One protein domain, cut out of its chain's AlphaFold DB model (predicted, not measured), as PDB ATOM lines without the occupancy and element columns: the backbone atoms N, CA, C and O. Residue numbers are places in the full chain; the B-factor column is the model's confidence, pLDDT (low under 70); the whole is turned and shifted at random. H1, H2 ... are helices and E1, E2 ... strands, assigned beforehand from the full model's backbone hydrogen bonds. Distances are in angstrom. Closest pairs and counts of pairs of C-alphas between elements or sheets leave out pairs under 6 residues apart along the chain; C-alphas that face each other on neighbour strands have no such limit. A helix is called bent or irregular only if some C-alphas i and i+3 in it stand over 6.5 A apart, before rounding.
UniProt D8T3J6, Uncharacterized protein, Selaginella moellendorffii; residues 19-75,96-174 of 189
ATOM      1  N   TRP A  19     258.753 212.027 286.116       68.44
ATOM      2  CA  TRP A  19     260.023 211.711 285.480       68.44
ATOM      3  C   TRP A  19     261.104 211.634 286.554       68.44
ATOM      4  O   TRP A  19     261.332 212.603 287.277       68.44
ATOM      5  N   ARG A  20     261.742 210.468 286.688       72.25
ATOM      6  CA  ARG A  20     262.805 210.227 287.670       72.25
ATOM      7  C   ARG A  20     264.146 210.166 286.959       72.25
ATOM      8  O   ARG A  20     264.304 209.392 286.018       72.25
ATOM      9  N   THR A  21     265.120 210.926 287.444       70.75
ATOM     10  CA  THR A  21     266.499 210.865 286.959       70.75
ATOM     11  C   THR A  21     267.473 210.611 288.103       70.75
ATOM     12  O   THR A  21     267.348 211.164 289.196       70.75
ATOM     13  N   THR A  22     268.446 209.740 287.843       70.25
ATOM     14  CA  THR A  22     269.575 209.431 288.735       70.25
ATOM     15  C   THR A  22     270.907 209.909 288.157       70.25
ATOM     16  O   THR A  22     271.944 209.789 288.809       70.25
ATOM     17  N   ALA A  23     270.896 210.477 286.945       69.06
ATOM     18  CA  ALA A  23     272.106 210.830 286.202       69.06
ATOM     19  C   ALA A  23     272.979 211.866 286.932       69.06
ATOM     20  O   ALA A  23     274.196 211.882 286.779       69.06
ATOM     21  N   TRP A  24     272.362 212.703 287.768       69.19
ATOM     22  CA  TRP A  24     273.023 213.811 288.453       69.19
ATOM     23  C   TRP A  24     273.522 213.447 289.856       69.19
ATOM     24  O   TRP A  24     274.264 214.220 290.460       69.19
ATOM     25  N   ASN A  25     273.173 212.265 290.375       74.81
ATOM     26  CA  ASN A  25     273.454 211.890 291.763       74.81
ATOM     27  C   ASN A  25     274.961 211.893 292.057       74.81
ATOM     28  O   ASN A  25     275.405 212.431 293.070       74.81
ATOM     29  N   HIS A  26     275.760 211.338 291.141       73.56
ATOM     30  CA  HIS A  26     277.213 211.278 291.303       73.56
ATOM     31  C   HIS A  26     277.865 212.663 291.178       73.56
ATOM     32  O   HIS A  26     278.862 212.953 291.842       73.56
ATOM     33  N   TRP A  27     277.288 213.546 290.358       79.19
ATOM     34  CA  TRP A  27     277.754 214.924 290.225       79.19
ATOM     35  C   TRP A  27     277.499 215.720 291.511       79.19
ATOM     36  O   TRP A  27     278.439 216.292 292.058       79.19
ATOM     37  N   PHE A  28     276.282 215.670 292.061       78.06
ATOM     38  CA  PHE A  28     275.954 216.339 293.326       78.06
ATOM     39  C   PHE A  28     276.797 215.826 294.495       78.06
ATOM     40  O   PHE A  28     277.306 216.622 295.284       78.06
ATOM     41  N   LEU A  29     276.992 214.507 294.581       76.25
ATOM     42  CA  LEU A  29     277.789 213.903 295.644       76.25
ATOM     43  C   LEU A  29     279.269 214.290 295.528       76.25
ATOM     44  O   LEU A  29     279.870 214.732 296.504       76.25
ATOM     45  N   SER A  30     279.858 214.179 294.335       79.69
ATOM     46  CA  SER A  30     281.266 214.543 294.126       79.69
ATOM     47  C   SER A  30     281.524 216.032 294.364       79.69
ATOM     48  O   SER A  30     282.513 216.383 295.008       79.69
ATOM     49  N   LEU A  31     280.621 216.910 293.919       82.88
ATOM     50  CA  LEU A  31     280.720 218.348 294.153       82.88
ATOM     51  C   LEU A  31     280.558 218.695 295.641       82.88
ATOM     52  O   LEU A  31     281.365 219.453 296.187       82.88
ATOM     53  N   GLY A  32     279.555 218.107 296.298       78.88
ATOM     54  CA  GLY A  32     279.275 218.297 297.719       78.88
ATOM     55  C   GLY A  32     280.436 217.854 298.606       78.88
ATOM     56  O   GLY A  32     280.810 218.579 299.526       78.88
ATOM     57  N   LEU A  33     281.075 216.727 298.286       82.81
ATOM     58  CA  LEU A  33     282.253 216.245 299.006       82.81
ATOM     59  C   LEU A  33     283.489 217.117 298.740       82.81
ATOM     60  O   LEU A  33     284.177 217.506 299.690       82.81
ATOM     61  N   ARG A  34     283.743 217.480 297.472       87.38
ATOM     62  CA  ARG A  34     284.911 218.281 297.062       87.38
ATOM     63  C   ARG A  34     284.944 219.660 297.718       87.38
ATOM     64  O   ARG A  34     286.018 220.125 298.090       87.38
ATOM     65  N   HIS A  35     283.788 220.299 297.883       85.44
ATOM     66  CA  HIS A  35     283.663 221.625 298.499       85.44
ATOM     67  C   HIS A  35     282.889 221.594 299.823       85.44
ATOM     68  O   HIS A  35     282.257 222.577 300.209       85.44
ATOM     69  N   SER A  36     282.961 220.474 300.549       84.81
ATOM     70  CA  SER A  36     282.144 220.228 301.744       84.81
ATOM     71  C   SER A  36     282.275 221.303 302.823       84.81
ATOM     72  O   SER A  36     281.270 221.691 303.410       84.81
ATOM     73  N   ALA A  37     283.473 221.843 303.068       86.19
ATOM     74  CA  ALA A  37     283.666 222.913 304.050       86.19
ATOM     75  C   ALA A  37     282.954 224.218 303.648       86.19
ATOM     76  O   ALA A  37     282.253 224.816 304.465       86.19
ATOM     77  N   ALA A  38     283.086 224.628 302.382       89.25
ATOM     78  CA  ALA A  38     282.442 225.830 301.859       89.25
ATOM     79  C   ALA A  38     280.914 225.688 301.866       89.25
ATOM     80  O   ALA A  38     280.215 226.579 302.344       89.25
ATOM     81  N   PHE A  39     280.397 224.538 301.421       87.56
ATOM     82  CA  PHE A  39     278.962 224.269 301.443       87.56
ATOM     83  C   PHE A  39     278.408 224.205 302.866       87.56
ATOM     84  O   PHE A  39     277.379 224.813 303.136       87.56
ATOM     85  N   LYS A  40     279.097 223.557 303.810       88.00
ATOM     86  CA  LYS A  40     278.658 223.527 305.214       88.00
ATOM     87  C   LYS A  40     278.566 224.919 305.820       88.00
ATOM     88  O   LYS A  40     277.600 225.196 306.532       88.00
ATOM     89  N   LEU A  41     279.536 225.792 305.542       91.56
ATOM     90  CA  LEU A  41     279.496 227.180 306.001       91.56
ATOM     91  C   LEU A  41     278.315 227.930 305.368       91.56
ATOM     92  O   LEU A  41     277.497 228.503 306.085       91.56
ATOM     93  N   TRP A  42     278.175 227.840 304.045       92.25
ATOM     94  CA  TRP A  42     277.080 228.445 303.286       92.25
ATOM     95  C   TRP A  42     275.696 228.013 303.790       92.25
ATOM     96  O   TRP A  42     274.836 228.844 304.080       92.25
ATOM     97  N   PHE A  43     275.488 226.710 303.975       91.75
ATOM     98  CA  PHE A  43     274.233 226.160 304.481       91.75
ATOM     99  C   PHE A  43     274.015 226.419 305.973       91.75
ATOM    100  O   PHE A  43     272.870 226.444 306.417       91.75
ATOM    101  N   SER A  44     275.072 226.665 306.755       90.94
ATOM    102  CA  SER A  44     274.925 227.128 308.143       90.94
ATOM    103  C   SER A  44     274.328 228.535 308.198       90.94
ATOM    104  O   SER A  44     273.442 228.787 309.013       90.94
ATOM    105  N   CYS A  45     274.747 229.433 307.299       92.75
ATOM    106  CA  CYS A  45     274.111 230.745 307.142       92.75
ATOM    107  C   CYS A  45     272.640 230.597 306.733       92.75
ATOM    108  O   CYS A  45     271.769 231.227 307.332       92.75
ATOM    109  N   GLY A  46     272.355 229.699 305.784       90.94
ATOM    110  CA  GLY A  46     270.988 229.367 305.383       90.94
ATOM    111  C   GLY A  46     270.121 228.820 306.523       90.94
ATOM    112  O   GLY A  46     268.954 229.187 306.631       90.94
ATOM    113  N   ALA A  47     270.681 227.998 307.415       92.12
ATOM    114  CA  ALA A  47     269.973 227.485 308.590       92.12
ATOM    115  C   ALA A  47     269.618 228.598 309.588       92.12
ATOM    116  O   ALA A  47     268.490 228.647 310.076       92.12
ATOM    117  N   LEU A  48     270.544 229.526 309.851       94.00
ATOM    118  CA  LEU A  48     270.271 230.700 310.688       94.00
ATOM    119  C   LEU A  48     269.181 231.583 310.074       94.00
ATOM    120  O   LEU A  48     268.245 231.974 310.772       94.00
ATOM    121  N   PHE A  49     269.262 231.841 308.767       93.31
ATOM    122  CA  PHE A  49     268.216 232.553 308.036       93.31
ATOM    123  C   PHE A  49     266.860 231.844 308.158       93.31
ATOM    124  O   PHE A  49     265.862 232.487 308.469       93.31
ATOM    125  N   GLY A  50     266.828 230.518 307.987       90.75
ATOM    126  CA  GLY A  50     265.617 229.710 308.131       90.75
ATOM    127  C   GLY A  50     264.989 229.820 309.521       90.75
ATOM    128  O   GLY A  50     263.784 230.040 309.627       90.75
ATOM    129  N   ILE A  51     265.795 229.748 310.588       93.38
ATOM    130  CA  ILE A  51     265.316 229.936 311.967       93.38
ATOM    131  C   ILE A  51     264.684 231.320 312.131       93.38
ATOM    132  O   ILE A  51     263.563 231.431 312.625       93.38
ATOM    133  N   LEU A  52     265.376 232.377 311.699       94.25
ATOM    134  CA  LEU A  52     264.868 233.747 311.809       94.25
ATOM    135  C   LEU A  52     263.587 233.951 310.994       94.25
ATOM    136  O   LEU A  52     262.658 234.596 311.475       94.25
ATOM    137  N   ALA A  53     263.512 233.371 309.796       90.06
ATOM    138  CA  ALA A  53     262.335 233.440 308.938       90.06
ATOM    139  C   ALA A  53     261.122 232.744 309.573       90.06
ATOM    140  O   ALA A  53     260.026 233.302 309.558       90.06
ATOM    141  N   VAL A  54     261.314 231.567 310.178       91.62
ATOM    142  CA  VAL A  54     260.246 230.849 310.896       91.62
ATOM    143  C   VAL A  54     259.811 231.612 312.147       91.62
ATOM    144  O   VAL A  54     258.617 231.755 312.394       91.62
ATOM    145  N   LEU A  55     260.750 232.156 312.924       94.38
ATOM    146  CA  LEU A  55     260.405 232.980 314.085       94.38
ATOM    147  C   LEU A  55     259.618 234.228 313.665       94.38
ATOM    148  O   LEU A  55     258.581 234.534 314.250       94.38
ATOM    149  N   SER A  56     260.073 234.917 312.618       92.62
ATOM    150  CA  SER A  56     259.393 236.093 312.076       92.62
ATOM    151  C   SER A  56     257.987 235.759 311.571       92.62
ATOM    152  O   SER A  56     257.045 236.487 311.886       92.62
ATOM    153  N   SER A  57     257.813 234.647 310.851       89.94
ATOM    154  CA  SER A  57     256.505 234.258 310.317       89.94
ATOM    155  C   SER A  57     255.508 233.936 311.428       89.94
ATOM    156  O   SER A  57     254.381 234.426 311.385       89.94
ATOM    157  N   VAL A  58     255.925 233.203 312.464       92.69
ATOM    158  CA  VAL A  58     255.075 232.906 313.627       92.69
ATOM    159  C   VAL A  58     254.665 234.194 314.338       92.69
ATOM    160  O   VAL A  58     253.488 234.360 314.655       92.69
ATOM    161  N   LEU A  59     255.589 235.137 314.536       93.06
ATOM    162  CA  LEU A  59     255.273 236.427 315.156       93.06
ATOM    163  C   LEU A  59     254.269 237.237 314.328       93.06
ATOM    164  O   LEU A  59     253.312 237.768 314.889       93.06
ATOM    165  N   VAL A  60     254.441 237.300 313.004       90.25
ATOM    166  CA  VAL A  60     253.503 237.992 312.103       90.25
ATOM    167  C   VAL A  60     252.129 237.323 312.124       90.25
ATOM    168  O   VAL A  60     251.119 238.021 312.200       90.25
ATOM    169  N   LEU A  61     252.069 235.991 312.099       89.06
ATOM    170  CA  LEU A  61     250.810 235.244 312.145       89.06
ATOM    171  C   LEU A  61     250.078 235.442 313.479       89.06
ATOM    172  O   LEU A  61     248.874 235.692 313.486       89.06
ATOM    173  N   VAL A  62     250.796 235.400 314.605       91.44
ATOM    174  CA  VAL A  62     250.225 235.682 315.932       91.44
ATOM    175  C   VAL A  62     249.750 237.132 316.014       91.44
ATOM    176  O   VAL A  62     248.637 237.384 316.470       91.44
ATOM    177  N   TRP A  63     250.540 238.086 315.518       88.25
ATOM    178  CA  TRP A  63     250.143 239.493 315.452       88.25
ATOM    179  C   TRP A  63     248.864 239.689 314.629       88.25
ATOM    180  O   TRP A  63     247.943 240.374 315.070       88.25
ATOM    181  N   GLN A  64     248.766 239.046 313.463       86.06
ATOM    182  CA  GLN A  64     247.568 239.086 312.623       86.06
ATOM    183  C   GLN A  64     246.355 238.458 313.303       86.06
ATOM    184  O   GLN A  64     245.258 239.014 313.212       86.06
ATOM    185  N   MET A  65     246.541 237.336 313.999       86.19
ATOM    186  CA  MET A  65     245.485 236.693 314.778       86.19
ATOM    187  C   MET A  65     244.956 237.651 315.852       86.19
ATOM    188  O   MET A  65     243.755 237.907 315.914       86.19
ATOM    189  N   LEU A  66     245.847 238.238 316.656       89.31
ATOM    190  CA  LEU A  66     245.476 239.165 317.727       89.31
ATOM    191  C   LEU A  66     244.793 240.421 317.183       89.31
ATOM    192  O   LEU A  66     243.751 240.824 317.693       89.31
ATOM    193  N   LEU A  67     245.325 241.001 316.105       85.06
ATOM    194  CA  LEU A  67     244.719 242.153 315.444       85.06
ATOM    195  C   LEU A  67     243.315 241.831 314.916       85.06
ATOM    196  O   LEU A  67     242.405 242.649 315.056       85.06
ATOM    197  N   SER A  68     243.125 240.643 314.339       82.12
ATOM    198  CA  SER A  68     241.820 240.186 313.847       82.12
ATOM    199  C   SER A  68     240.815 240.045 314.991       82.12
ATOM    200  O   SER A  68     239.690 240.527 314.872       82.12
ATOM    201  N   LEU A  69     241.235 239.478 316.127       85.25
ATOM    202  CA  LEU A  69     240.406 239.382 317.332       85.25
ATOM    203  C   LEU A  69     240.050 240.767 317.884       85.25
ATOM    204  O   LEU A  69     238.872 241.056 318.089       85.25
ATOM    205  N   CYS A  70     241.031 241.658 318.058       84.00
ATOM    206  CA  CYS A  70     240.789 243.025 318.521       84.00
ATOM    207  C   CYS A  70     239.802 243.771 317.616       84.00
ATOM    208  O   CYS A  70     238.924 244.462 318.124       84.00
ATOM    209  N   ARG A  71     239.896 243.612 316.289       81.19
ATOM    210  CA  ARG A  71     238.962 244.233 315.335       81.19
ATOM    211  C   ARG A  71     237.536 243.710 315.488       81.19
ATOM    212  O   ARG A  71     236.620 244.524 315.442       81.19
ATOM    213  N   ILE A  72     237.352 242.405 315.697       80.19
ATOM    214  CA  ILE A  72     236.030 241.794 315.919       80.19
ATOM    215  C   ILE A  72     235.391 242.333 317.205       80.19
ATOM    216  O   ILE A  72     234.217 242.686 317.202       80.19
ATOM    217  N   PHE A  73     236.163 242.445 318.291       81.50
ATOM    218  CA  PHE A  73     235.643 242.945 319.567       81.50
ATOM    219  C   PHE A  73     235.463 244.471 319.603       81.50
ATOM    220  O   PHE A  73     234.545 244.954 320.259       81.50
ATOM    221  N   ALA A  74     236.310 245.239 318.908       77.88
ATOM    222  CA  ALA A  74     236.231 246.703 318.872       77.88
ATOM    223  C   ALA A  74     235.208 247.234 317.854       77.88
ATOM    224  O   ALA A  74     234.689 248.337 318.023       77.88
ATOM    225  N   SER A  75     234.910 246.473 316.799       61.12
ATOM    226  CA  SER A  75     234.029 246.905 315.711       61.12
ATOM    227  C   SER A  75     232.677 246.207 315.827       61.12
ATOM    228  O   SER A  75     232.419 245.220 315.148       61.12
ATOM    229  N   PRO A  96     244.752 236.466 287.336       87.62
ATOM    230  CA  PRO A  96     244.108 236.217 286.047       87.62
ATOM    231  C   PRO A  96     244.503 234.864 285.451       87.62
ATOM    232  O   PRO A  96     245.635 234.414 285.610       87.62
ATOM    233  N   TRP A  97     243.602 234.229 284.694       84.69
ATOM    234  CA  TRP A  97     243.880 232.941 284.039       84.69
ATOM    235  C   TRP A  97     245.085 232.979 283.087       84.69
ATOM    236  O   TRP A  97     245.763 231.965 282.937       84.69
ATOM    237  N   SER A  98     245.386 234.140 282.493       86.50
ATOM    238  CA  SER A  98     246.584 234.356 281.669       86.50
ATOM    239  C   SER A  98     247.882 234.150 282.448       86.50
ATOM    240  O   SER A  98     248.865 233.656 281.898       86.50
ATOM    241  N   ASP A  99     247.869 234.488 283.735       85.62
ATOM    242  CA  ASP A  99     249.064 234.573 284.571       85.62
ATOM    243  C   ASP A  99     249.319 233.261 285.313       85.62
ATOM    244  O   ASP A  99     250.445 232.974 285.717       85.62
ATOM    245  N   VAL A 100     248.292 232.413 285.427       84.19
ATOM    246  CA  VAL A 100     248.373 231.092 286.065       84.19
ATOM    247  C   VAL A 100     249.484 230.254 285.447       84.19
ATOM    248  O   VAL A 100     250.249 229.636 286.180       84.19
ATOM    249  N   PHE A 101     249.623 230.253 284.118       84.75
ATOM    250  CA  PHE A 101     250.685 229.488 283.463       84.75
ATOM    251  C   PHE A 101     252.082 229.987 283.858       84.75
ATOM    252  O   PHE A 101     252.962 229.178 284.154       84.75
ATOM    253  N   TYR A 102     252.279 231.305 283.934       83.94
ATOM    254  CA  TYR A 102     253.549 231.900 284.353       83.94
ATOM    255  C   TYR A 102     253.855 231.629 285.825       83.94
ATOM    256  O   TYR A 102     254.994 231.302 286.156       83.94
ATOM    257  N   VAL A 103     252.846 231.697 286.700       84.12
ATOM    258  CA  VAL A 103     252.985 231.328 288.116       84.12
ATOM    259  C   VAL A 103     253.367 229.857 288.242       84.12
ATOM    260  O   VAL A 103     254.339 229.541 288.917       84.12
ATOM    261  N   MET A 104     252.673 228.962 287.537       82.62
ATOM    262  CA  MET A 104     252.973 227.529 287.547       82.62
ATOM    263  C   MET A 104     254.396 227.244 287.059       82.62
ATOM    264  O   MET A 104     255.139 226.514 287.716       82.62
ATOM    265  N   LEU A 105     254.812 227.851 285.944       83.94
ATOM    266  CA  LEU A 105     256.165 227.695 285.411       83.94
ATOM    267  C   LEU A 105     257.222 228.245 286.378       83.94
ATOM    268  O   LEU A 105     258.207 227.565 286.666       83.94
ATOM    269  N   GLY A 106     257.004 229.444 286.920       84.19
ATOM    270  CA  GLY A 106     257.894 230.071 287.894       84.19
ATOM    271  C   GLY A 106     258.044 229.232 289.162       84.19
ATOM    272  O   GLY A 106     259.166 228.968 289.596       84.19
ATOM    273  N   THR A 107     256.935 228.734 289.715       82.94
ATOM    274  CA  THR A 107     256.938 227.834 290.875       82.94
ATOM    275  C   THR A 107     257.636 226.512 290.568       82.94
ATOM    276  O   THR A 107     258.379 226.023 291.412       82.94
ATOM    277  N   SER A 108     257.484 225.967 289.361       83.44
ATOM    278  CA  SER A 108     258.174 224.735 288.945       83.44
ATOM    279  C   SER A 108     259.689 224.913 288.911       83.44
ATOM    280  O   SER A 108     260.432 224.076 289.421       83.44
ATOM    281  N   LEU A 109     260.155 226.022 288.328       84.94
ATOM    282  CA  LEU A 109     261.577 226.354 288.280       84.94
ATOM    283  C   LEU A 109     262.123 226.605 289.686       84.94
ATOM    284  O   LEU A 109     263.163 226.057 290.047       84.94
ATOM    285  N   ALA A 110     261.399 227.376 290.501       86.12
ATOM    286  CA  ALA A 110     261.755 227.627 291.892       86.12
ATOM    287  C   ALA A 110     261.791 226.333 292.722       86.12
ATOM    288  O   ALA A 110     262.680 226.178 293.552       86.12
ATOM    289  N   ALA A 111     260.877 225.388 292.484       85.44
ATOM    290  CA  ALA A 111     260.921 224.062 293.091       85.44
ATOM    291  C   ALA A 111     262.164 223.291 292.621       85.44
ATOM    292  O   ALA A 111     262.890 222.748 293.440       85.44
ATOM    293  N   GLY A 112     262.495 223.319 291.329       84.88
ATOM    294  CA  GLY A 112     263.730 222.712 290.821       84.88
ATOM    295  C   GLY A 112     264.989 223.219 291.538       84.88
ATOM    296  O   GLY A 112     265.797 222.418 292.007       84.88
ATOM    297  N   PHE A 113     265.139 224.540 291.681       86.00
ATOM    298  CA  PHE A 113     266.269 225.135 292.410       86.00
ATOM    299  C   PHE A 113     266.246 224.825 293.914       86.00
ATOM    300  O   PHE A 113     267.305 224.581 294.501       86.00
ATOM    301  N   HIS A 114     265.062 224.778 294.524       88.94
ATOM    302  CA  HIS A 114     264.876 224.383 295.921       88.94
ATOM    303  C   HIS A 114     265.421 222.975 296.178       88.94
ATOM    304  O   HIS A 114     266.232 222.746 297.077       88.94
ATOM    305  N   GLU A 115     265.030 222.043 295.320       86.50
ATOM    306  CA  GLU A 115     265.431 220.649 295.395       86.50
ATOM    307  C   GLU A 115     266.932 220.455 295.122       86.50
ATOM    308  O   GLU A 115     267.605 219.682 295.811       86.50
ATOM    309  N   VAL A 116     267.507 221.221 294.187       86.94
ATOM    310  CA  VAL A 116     268.969 221.279 293.990       86.94
ATOM    311  C   VAL A 116     269.680 221.714 295.274       86.94
ATOM    312  O   VAL A 116     270.711 221.134 295.628       86.94
ATOM    313  N   GLY A 117     269.122 222.682 296.003       87.94
ATOM    314  CA  GLY A 117     269.637 223.101 297.305       87.94
ATOM    315  C   GLY A 117     269.699 221.943 298.302       87.94
ATOM    316  O   GLY A 117     270.751 221.713 298.904       87.94
ATOM    317  N   HIS A 118     268.620 221.167 298.429       89.06
ATOM    318  CA  HIS A 118     268.594 219.965 299.272       89.06
ATOM    319  C   HIS A 118     269.629 218.920 298.848       89.06
ATOM    320  O   HIS A 118     270.351 218.403 299.703       89.06
ATOM    321  N   ALA A 119     269.757 218.648 297.546       86.50
ATOM    322  CA  ALA A 119     270.735 217.697 297.016       86.50
ATOM    323  C   ALA A 119     272.186 218.116 297.325       86.50
ATOM    324  O   ALA A 119     273.001 217.285 297.733       86.50
ATOM    325  N   LEU A 120     272.509 219.405 297.179       87.12
ATOM    326  CA  LEU A 120     273.831 219.952 297.506       87.12
ATOM    327  C   LEU A 120     274.103 219.948 299.015       87.12
ATOM    328  O   LEU A 120     275.207 219.599 299.441       87.12
ATOM    329  N   GLY A 121     273.098 220.290 299.826       86.50
ATOM    330  CA  GLY A 121     273.174 220.211 301.286       86.50
ATOM    331  C   GLY A 121     273.467 218.787 301.750       86.50
ATOM    332  O   GLY A 121     274.436 218.563 302.478       86.50
ATOM    333  N   ALA A 122     272.699 217.819 301.250       86.44
ATOM    334  CA  ALA A 122     272.885 216.396 301.515       86.44
ATOM    335  C   ALA A 122     274.269 215.897 301.067       86.44
ATOM    336  O   ALA A 122     274.985 215.280 301.858       86.44
ATOM    337  N   GLY A 123     274.700 216.247 299.850       85.06
ATOM    338  CA  GLY A 123     276.026 215.900 299.337       85.06
ATOM    339  C   GLY A 123     277.169 216.453 300.195       85.06
ATOM    340  O   GLY A 123     278.165 215.763 300.407       85.06
ATOM    341  N   SER A 124     277.020 217.660 300.755       85.88
ATOM    342  CA  SER A 124     278.020 218.241 301.664       85.88
ATOM    343  C   SER A 124     278.134 217.492 302.999       85.88
ATOM    344  O   SER A 124     279.219 217.428 303.587       85.88
ATOM    345  N   GLU A 125     277.041 216.880 303.461       85.75
ATOM    346  CA  GLU A 125     277.002 216.027 304.655       85.75
ATOM    347  C   GLU A 125     277.333 214.555 304.355       85.75
ATOM    348  O   GLU A 125     277.393 213.744 305.278       85.75
ATOM    349  N   GLY A 126     277.602 214.212 303.089       80.94
ATOM    350  CA  GLY A 126     277.917 212.850 302.654       80.94
ATOM    351  C   GLY A 126     276.699 211.930 302.544       80.94
ATOM    352  O   GLY A 126     276.859 210.712 302.517       80.94
ATOM    353  N   VAL A 127     275.490 212.491 302.481       82.50
ATOM    354  CA  VAL A 127     274.244 211.733 302.327       82.50
ATOM    355  C   VAL A 127     274.000 211.459 300.841       82.50
ATOM    356  O   VAL A 127     273.952 212.405 300.046       82.50
ATOM    357  N   PRO A 128     273.830 210.190 300.427       76.25
ATOM    358  CA  PRO A 128     273.559 209.861 299.037       76.25
ATOM    359  C   PRO A 128     272.145 210.298 298.624       76.25
ATOM    360  O   PRO A 128     271.163 210.071 299.332       76.25
ATOM    361  N   VAL A 129     272.045 210.893 297.434       76.19
ATOM    362  CA  VAL A 129     270.772 211.240 296.789       76.19
ATOM    363  C   VAL A 129     270.285 210.032 295.985       76.19
ATOM    364  O   VAL A 129     271.031 209.509 295.154       76.19
ATOM    365  N   HIS A 130     269.049 209.577 296.208       72.56
ATOM    366  CA  HIS A 130     268.515 208.400 295.515       72.56
ATOM    367  C   HIS A 130     267.991 208.738 294.124       72.56
ATOM    368  O   HIS A 130     268.367 208.082 293.153       72.56
ATOM    369  N   HIS A 131     267.115 209.730 294.008       67.31
ATOM    370  CA  HIS A 131     266.579 210.159 292.720       67.31
ATOM    371  C   HIS A 131     265.998 211.564 292.813       67.31
ATOM    372  O   HIS A 131     265.436 211.946 293.836       67.31
ATOM    373  N   VAL A 132     266.093 212.306 291.714       73.12
ATOM    374  CA  VAL A 132     265.352 213.554 291.520       73.12
ATOM    375  C   VAL A 132     264.117 213.224 290.693       73.12
ATOM    376  O   VAL A 132     264.229 212.610 289.630       73.12
ATOM    377  N   ALA A 133     262.943 213.586 291.192       69.44
ATOM    378  CA  ALA A 133     261.672 213.441 290.505       69.44
ATOM    379  C   ALA A 133     261.149 214.821 290.097       69.44
ATOM    380  O   ALA A 133     261.097 215.737 290.910       69.44
ATOM    381  N   VAL A 134     260.725 214.961 288.847       67.69
ATOM    382  CA  VAL A 134     259.999 216.140 288.364       67.69
ATOM    383  C   VAL A 134     258.602 215.689 287.964       67.69
ATOM    384  O   VAL A 134     258.443 214.650 287.314       67.69
ATOM    385  N   PHE A 135     257.585 216.438 288.373       70.19
ATOM    386  CA  PHE A 135     256.190 216.151 288.071       70.19
ATOM    387  C   PHE A 135     255.468 217.443 287.709       70.19
ATOM    388  O   PHE A 135     255.465 218.356 288.514       70.19
ATOM    389  N   ALA A 136     254.853 217.515 286.523       67.56
ATOM    390  CA  ALA A 136     254.060 218.647 286.013       67.56
ATOM    391  C   ALA A 136     254.549 220.058 286.423       67.56
ATOM    392  O   ALA A 136     255.254 220.692 285.645       67.56
ATOM    393  N   PHE A 137     254.178 220.530 287.623       68.00
ATOM    394  CA  PHE A 137     254.517 221.852 288.156       68.00
ATOM    395  C   PHE A 137     255.377 221.857 289.436       68.00
ATOM    396  O   PHE A 137     255.381 222.822 290.198       68.00
ATOM    397  N   GLY A 138     256.078 220.761 289.713       65.88
ATOM    398  CA  GLY A 138     256.874 220.574 290.918       65.88
ATOM    399  C   GLY A 138     258.069 219.656 290.693       65.88
ATOM    400  O   GLY A 138     258.134 218.872 289.743       65.88
ATOM    401  N   ALA A 139     259.035 219.757 291.595       69.75
ATOM    402  CA  ALA A 139     260.176 218.864 291.676       69.75
ATOM    403  C   ALA A 139     260.290 218.351 293.111       69.75
ATOM    404  O   ALA A 139     259.834 219.009 294.041       69.75
ATOM    405  N   PHE A 140     260.877 217.172 293.278       74.19
ATOM    406  CA  PHE A 140     261.190 216.586 294.572       74.19
ATOM    407  C   PHE A 140     262.496 215.791 294.485       74.19
ATOM    408  O   PHE A 140     262.685 215.003 293.553       74.19
ATOM    409  N   VAL A 141     263.390 215.953 295.454       70.94
ATOM    410  CA  VAL A 141     264.603 215.146 295.606       70.94
ATOM    411  C   VAL A 141     264.404 214.129 296.720       70.94
ATOM    412  O   VAL A 141     264.279 214.464 297.893       70.94
ATOM    413  N   ALA A 142     264.449 212.851 296.350       71.06
ATOM    414  CA  ALA A 142     264.427 211.756 297.303       71.06
ATOM    415  C   ALA A 142     265.822 211.556 297.913       71.06
ATOM    416  O   ALA A 142     266.763 211.099 297.246       71.06
ATOM    417  N   LEU A 143     265.935 211.885 299.195       73.25
ATOM    418  CA  LEU A 143     267.102 211.628 300.033       73.25
ATOM    419  C   LEU A 143     266.961 210.277 300.751       73.25
ATOM    420  O   LEU A 143     265.866 209.733 300.864       73.25
ATOM    421  N   SER A 144     268.077 209.708 301.206       70.25
ATOM    422  CA  SER A 144     268.069 208.476 302.003       70.25
ATOM    423  C   SER A 144     267.590 208.769 303.428       70.25
ATOM    424  O   SER A 144     268.309 209.413 304.189       70.25
ATOM    425  N   GLU A 145     266.387 208.309 303.786       69.69
ATOM    426  CA  GLU A 145     265.813 208.506 305.129       69.69
ATOM    427  C   GLU A 145     266.666 207.831 306.214       69.69
ATOM    428  O   GLU A 145     267.020 208.480 307.194       69.69
ATOM    429  N   ASP A 146     267.141 206.604 305.967       69.75
ATOM    430  CA  ASP A 146     268.039 205.869 306.876       69.75
ATOM    431  C   ASP A 146     269.325 206.657 307.192       69.75
ATOM    432  O   ASP A 146     269.827 206.660 308.317       69.75
ATOM    433  N   ALA A 147     269.878 207.352 306.192       70.75
ATOM    434  CA  ALA A 147     271.072 208.172 306.369       70.75
ATOM    435  C   ALA A 147     270.771 209.509 307.066       70.75
ATOM    436  O   ALA A 147     271.650 210.040 307.744       70.75
ATOM    437  N   LEU A 148     269.558 210.054 306.909       77.12
ATOM    438  CA  LEU A 148     269.125 211.296 307.556       77.12
ATOM    439  C   LEU A 148     268.871 211.102 309.056       77.12
ATOM    440  O   LEU A 148     269.229 211.984 309.837       77.12
ATOM    441  N   GLU A 149     268.314 209.961 309.465       78.50
ATOM    442  CA  GLU A 149     268.053 209.639 310.879       78.50
ATOM    443  C   GLU A 149     269.337 209.520 311.715       78.50
ATOM    444  O   GLU A 149     269.337 209.780 312.918       78.50
ATOM    445  N   LEU A 150     270.454 209.182 311.071       82.88
ATOM    446  CA  LEU A 150     271.770 209.072 311.703       82.88
ATOM    447  C   LEU A 150     272.485 210.426 311.856       82.88
ATOM    448  O   LEU A 150     273.556 210.500 312.470       82.88
ATOM    449  N   LEU A 151     271.943 211.507 311.286       84.38
ATOM    450  CA  LEU A 151     272.562 212.829 311.353       84.38
ATOM    451  C   LEU A 151     272.254 213.542 312.666       84.38
ATOM    452  O   LEU A 151     271.186 213.418 313.257       84.38
ATOM    453  N   SER A 152     273.182 214.404 313.085       89.00
ATOM    454  CA  SER A 152     272.904 215.313 314.190       89.00
ATOM    455  C   SER A 152     271.835 216.348 313.800       89.00
ATOM    456  O   SER A 152     271.793 216.775 312.639       89.00
ATOM    457  N   PRO A 153     271.035 216.848 314.762       88.31
ATOM    458  CA  PRO A 153     269.948 217.793 314.482       88.31
ATOM    459  C   PRO A 153     270.392 219.036 313.701       88.31
ATOM    460  O   PRO A 153     269.674 219.533 312.841       88.31
ATOM    461  N   TRP A 154     271.614 219.518 313.947       88.56
ATOM    462  CA  TRP A 154     272.162 220.682 313.249       88.56
ATOM    463  C   TRP A 154     272.527 220.399 311.782       88.56
ATOM    464  O   TRP A 154     272.382 221.271 310.929       88.56
ATOM    465  N   ARG A 155     272.991 219.183 311.465       88.75
ATOM    466  CA  ARG A 155     273.243 218.754 310.075       88.75
ATOM    467  C   ARG A 155     271.931 218.606 309.321       88.75
ATOM    468  O   ARG A 155     271.801 219.098 308.206       88.75
ATOM    469  N   LEU A 156     270.954 217.991 309.978       89.75
ATOM    470  CA  LEU A 156     269.620 217.803 309.436       89.75
ATOM    471  C   LEU A 156     268.947 219.151 309.135       89.75
ATOM    472  O   LEU A 156     268.428 219.353 308.040       89.75
ATOM    473  N   LEU A 157     269.051 220.116 310.055       89.75
ATOM    474  CA  LEU A 157     268.524 221.463 309.847       89.75
ATOM    475  C   LEU A 157     269.177 222.171 308.652       89.75
ATOM    476  O   LEU A 157     268.474 222.803 307.870       89.75
ATOM    477  N   ARG A 158     270.498 222.044 308.464       91.06
ATOM    478  CA  ARG A 158     271.170 222.602 307.275       91.06
ATOM    479  C   ARG A 158     270.599 222.044 305.981       91.06
ATOM    480  O   ARG A 158     270.393 222.814 305.051       91.06
ATOM    481  N   ILE A 159     270.335 220.739 305.933       90.25
ATOM    482  CA  ILE A 159     269.739 220.094 304.759       90.25
ATOM    483  C   ILE A 159     268.311 220.605 304.554       90.25
ATOM    484  O   ILE A 159     267.993 221.021 303.447       90.25
ATOM    485  N   TYR A 160     267.477 220.665 305.596       89.25
ATOM    486  CA  TYR A 160     266.097 221.165 305.482       89.25
ATOM    487  C   TYR A 160     266.007 222.652 305.114       89.25
ATOM    488  O   TYR A 160     265.114 223.054 304.374       89.25
ATOM    489  N   CYS A 161     266.932 223.489 305.576       90.94
ATOM    490  CA  CYS A 161     266.954 224.906 305.208       90.94
ATOM    491  C   CYS A 161     267.652 225.173 303.864       90.94
ATOM    492  O   CYS A 161     267.542 226.281 303.335       90.94
ATOM    493  N   ALA A 162     268.351 224.186 303.290       91.44
ATOM    494  CA  ALA A 162     269.152 224.356 302.080       91.44
ATOM    495  C   ALA A 162     268.332 224.815 300.866       91.44
ATOM    496  O   ALA A 162     268.794 225.689 300.126       91.44
ATOM    497  N   GLY A 163     267.130 224.261 300.681       88.56
ATOM    498  CA  GLY A 163     266.250 224.610 299.566       88.56
ATOM    499  C   GLY A 163     265.687 226.027 299.668       88.56
ATOM    500  O   GLY A 163     265.768 226.804 298.716       88.56
ATOM    501  N   VAL A 164     265.188 226.418 300.847       90.62
ATOM    502  CA  VAL A 164     264.690 227.788 301.092       90.62
ATOM    503  C   VAL A 164     265.806 228.814 300.895       90.62
ATOM    504  O   VAL A 164     265.595 229.840 300.250       90.62
ATOM    505  N   TRP A 165     267.005 228.516 301.400       93.50
ATOM    506  CA  TRP A 165     268.176 229.373 301.239       93.50
ATOM    507  C   TRP A 165     268.574 229.559 299.768       93.50
ATOM    508  O   TRP A 165     268.839 230.683 299.347       93.50
ATOM    509  N   HIS A 166     268.546 228.493 298.960       89.38
ATOM    510  CA  HIS A 166     268.810 228.595 297.520       89.38
ATOM    511  C   HIS A 166     267.804 229.506 296.818       89.38
ATOM    512  O   HIS A 166     268.210 230.380 296.056       89.38
ATOM    513  N   ASN A 167     266.514 229.372 297.120       89.75
ATOM    514  CA  ASN A 167     265.492 230.226 296.514       89.75
ATOM    515  C   ASN A 167     265.636 231.695 296.928       89.75
ATOM    516  O   ASN A 167     265.477 232.579 296.086       89.75
ATOM    517  N   ALA A 168     265.980 231.963 298.192       88.25
ATOM    518  CA  ALA A 168     266.262 233.319 298.657       88.25
ATOM    519  C   ALA A 168     267.432 233.941 297.877       88.25
ATOM    520  O   ALA A 168     267.317 235.052 297.367       88.25
ATOM    521  N   VAL A 169     268.526 233.199 297.705       88.81
ATOM    522  CA  VAL A 169     269.713 233.678 296.983       88.81
ATOM    523  C   VAL A 169     269.439 233.863 295.491       88.81
ATOM    524  O   VAL A 169     269.828 234.881 294.927       88.81
ATOM    525  N   VAL A 170     268.737 232.930 294.843       85.81
ATOM    526  CA  VAL A 170     268.367 233.042 293.420       85.81
ATOM    527  C   VAL A 170     267.500 234.280 293.166       85.81
ATOM    528  O   VAL A 170     267.682 234.959 292.153       85.81
ATOM    529  N   ARG A 171     266.597 234.609 294.099       83.25
ATOM    530  CA  ARG A 171     265.800 235.841 294.052       83.25
ATOM    531  C   ARG A 171     266.679 237.088 294.169       83.25
ATOM    532  O   ARG A 171     266.549 237.984 293.341       83.25
ATOM    533  N   GLU A 172     267.561 237.147 295.167       82.94
ATOM    534  CA  GLU A 172     268.432 238.314 295.395       82.94
ATOM    535  C   GLU A 172     269.460 238.521 294.270       82.94
ATOM    536  O   GLU A 172     269.792 239.653 293.933       82.94
ATOM    537  N   LEU A 173     269.923 237.447 293.625       81.88
ATOM    538  CA  LEU A 173     270.832 237.520 292.474       81.88
ATOM    539  C   LEU A 173     270.148 237.980 291.172       81.88
ATOM    540  O   LEU A 173     270.814 238.085 290.144       81.88
ATOM    541  N   GLY A 174     268.840 238.257 291.188       68.44
ATOM    542  CA  GLY A 174     268.131 238.831 290.043       68.44
ATOM    543  C   GLY A 174     267.911 237.866 288.874       68.44
ATOM    544  O   GLY A 174     267.563 238.311 287.784       68.44
TER     545      GLY A 174
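Overview. This is residues 19 to 75 and 96 to 174 of the 189 residues of an uncharacterized protein of Selaginella moellendorffii (UniProt D8T3J6). Two long helices, H2 and H3, form a V whose ends meet near Ser 36 and Ser 124 and which opens toward the cut; the two arms of the bent helix H5 bridge it near the closed end, where H1 also sits. A small three-stranded sheet covers one side of H3, H4 lies near H5a, and residues 54 to 75, of which 54 to 74 belong to H2, stick out from the body. The 136 printed residues hold five named helices and three named strands, in the order E1 H1 H2 H3 E2 E3 H4 H5; the class is mostly helix, and the sheet, E1 E2 E3, is antiparallel. The whole is loose, with a radius of gyration of the C-alphas of 18.2 A and spans of 61 by 40 by 31 A.

Along the chain. E1 is residues 19 to 21, 6.7 A, beginning at C-alpha 19 (260.023, 211.711, 285.480). H1 is residues 25 to 34, 14.1 A. H2, residues 36 to 74, is 55.7 A long and ends at C-alpha 74 (236.231, 246.703, 318.872). H3, residues 97 to 124, is 41.1 A long and irregular, but only just: C-alphas 98 and 101 are 6.6 A apart. E2 is residues 129 to 135, 17.7 A; E3 is residues 138 to 143, 16.4 A; H4 is residues 145 to 149, 6.3 A. H5, residues 153 to 172, was assigned as one helix by its hydrogen bonds but is bent, with C-alphas 160 and 163 6.8 A apart. Its arms are H5a, residues 153 to 160, 10.4 A, and H5b, residues 163 to 172, 14.5 A, ending at C-alpha 172 (268.432, 238.314, 295.395).

Arrangement. H3 is the hub. With residues 120 to 124 it touches H2, at a steep tilt of 46 degrees, opposite ways; the closest C-alphas, of Ser 36 and Ser 124, are 4.6 A apart. It touches H5b at a steep tilt of 60 degrees, the closest C-alphas being His 114 and Gly 163, 3.9 A. H5b also touches H2, about perpendicular at 86 degrees, closest at the C-alphas of Gly 46 and Trp 165, 5.0 A. H1 touches H3, closest at the C-alphas of Gly 32 and Ser 124, 4.1 A, and only grazes the sheet. H3 and the sheet make two layers, a helix on one face of a sheet: H3 is over E3 at a height over the sheet of 6.4 A and runs along the strands. E2 and E3 are an antiparallel hairpin, with N 133 and O 140 at 2.8 A; in E1 and E2, also antiparallel, N 21 and O 132 are 2.9 A apart, both within hydrogen-bond range. H4 is close to but not clearly touching H5a, with the C-alphas of Leu 148 and Leu 156 6.8 A apart. Every O i to N i+4 pair is within hydrogen-bond range in H1, H2, H4, H5a and H5b, and 22 of 24 in H3.

Size, cuts and confidence. The C-alphas of Arg 34 and Ser 75, the two farthest apart, are 61.3 A apart. Without residues 54 to 75, which stand free, the body spans 45 by 33 by 23 A. Residues 76 to 95 are not printed, and C-alphas 75 and 96 are 33.1 A apart across this cut; of the links that are printed whole, each is tight. The mean pLDDT of the printed part is 83.2; the residues under 70 include 136 to 139.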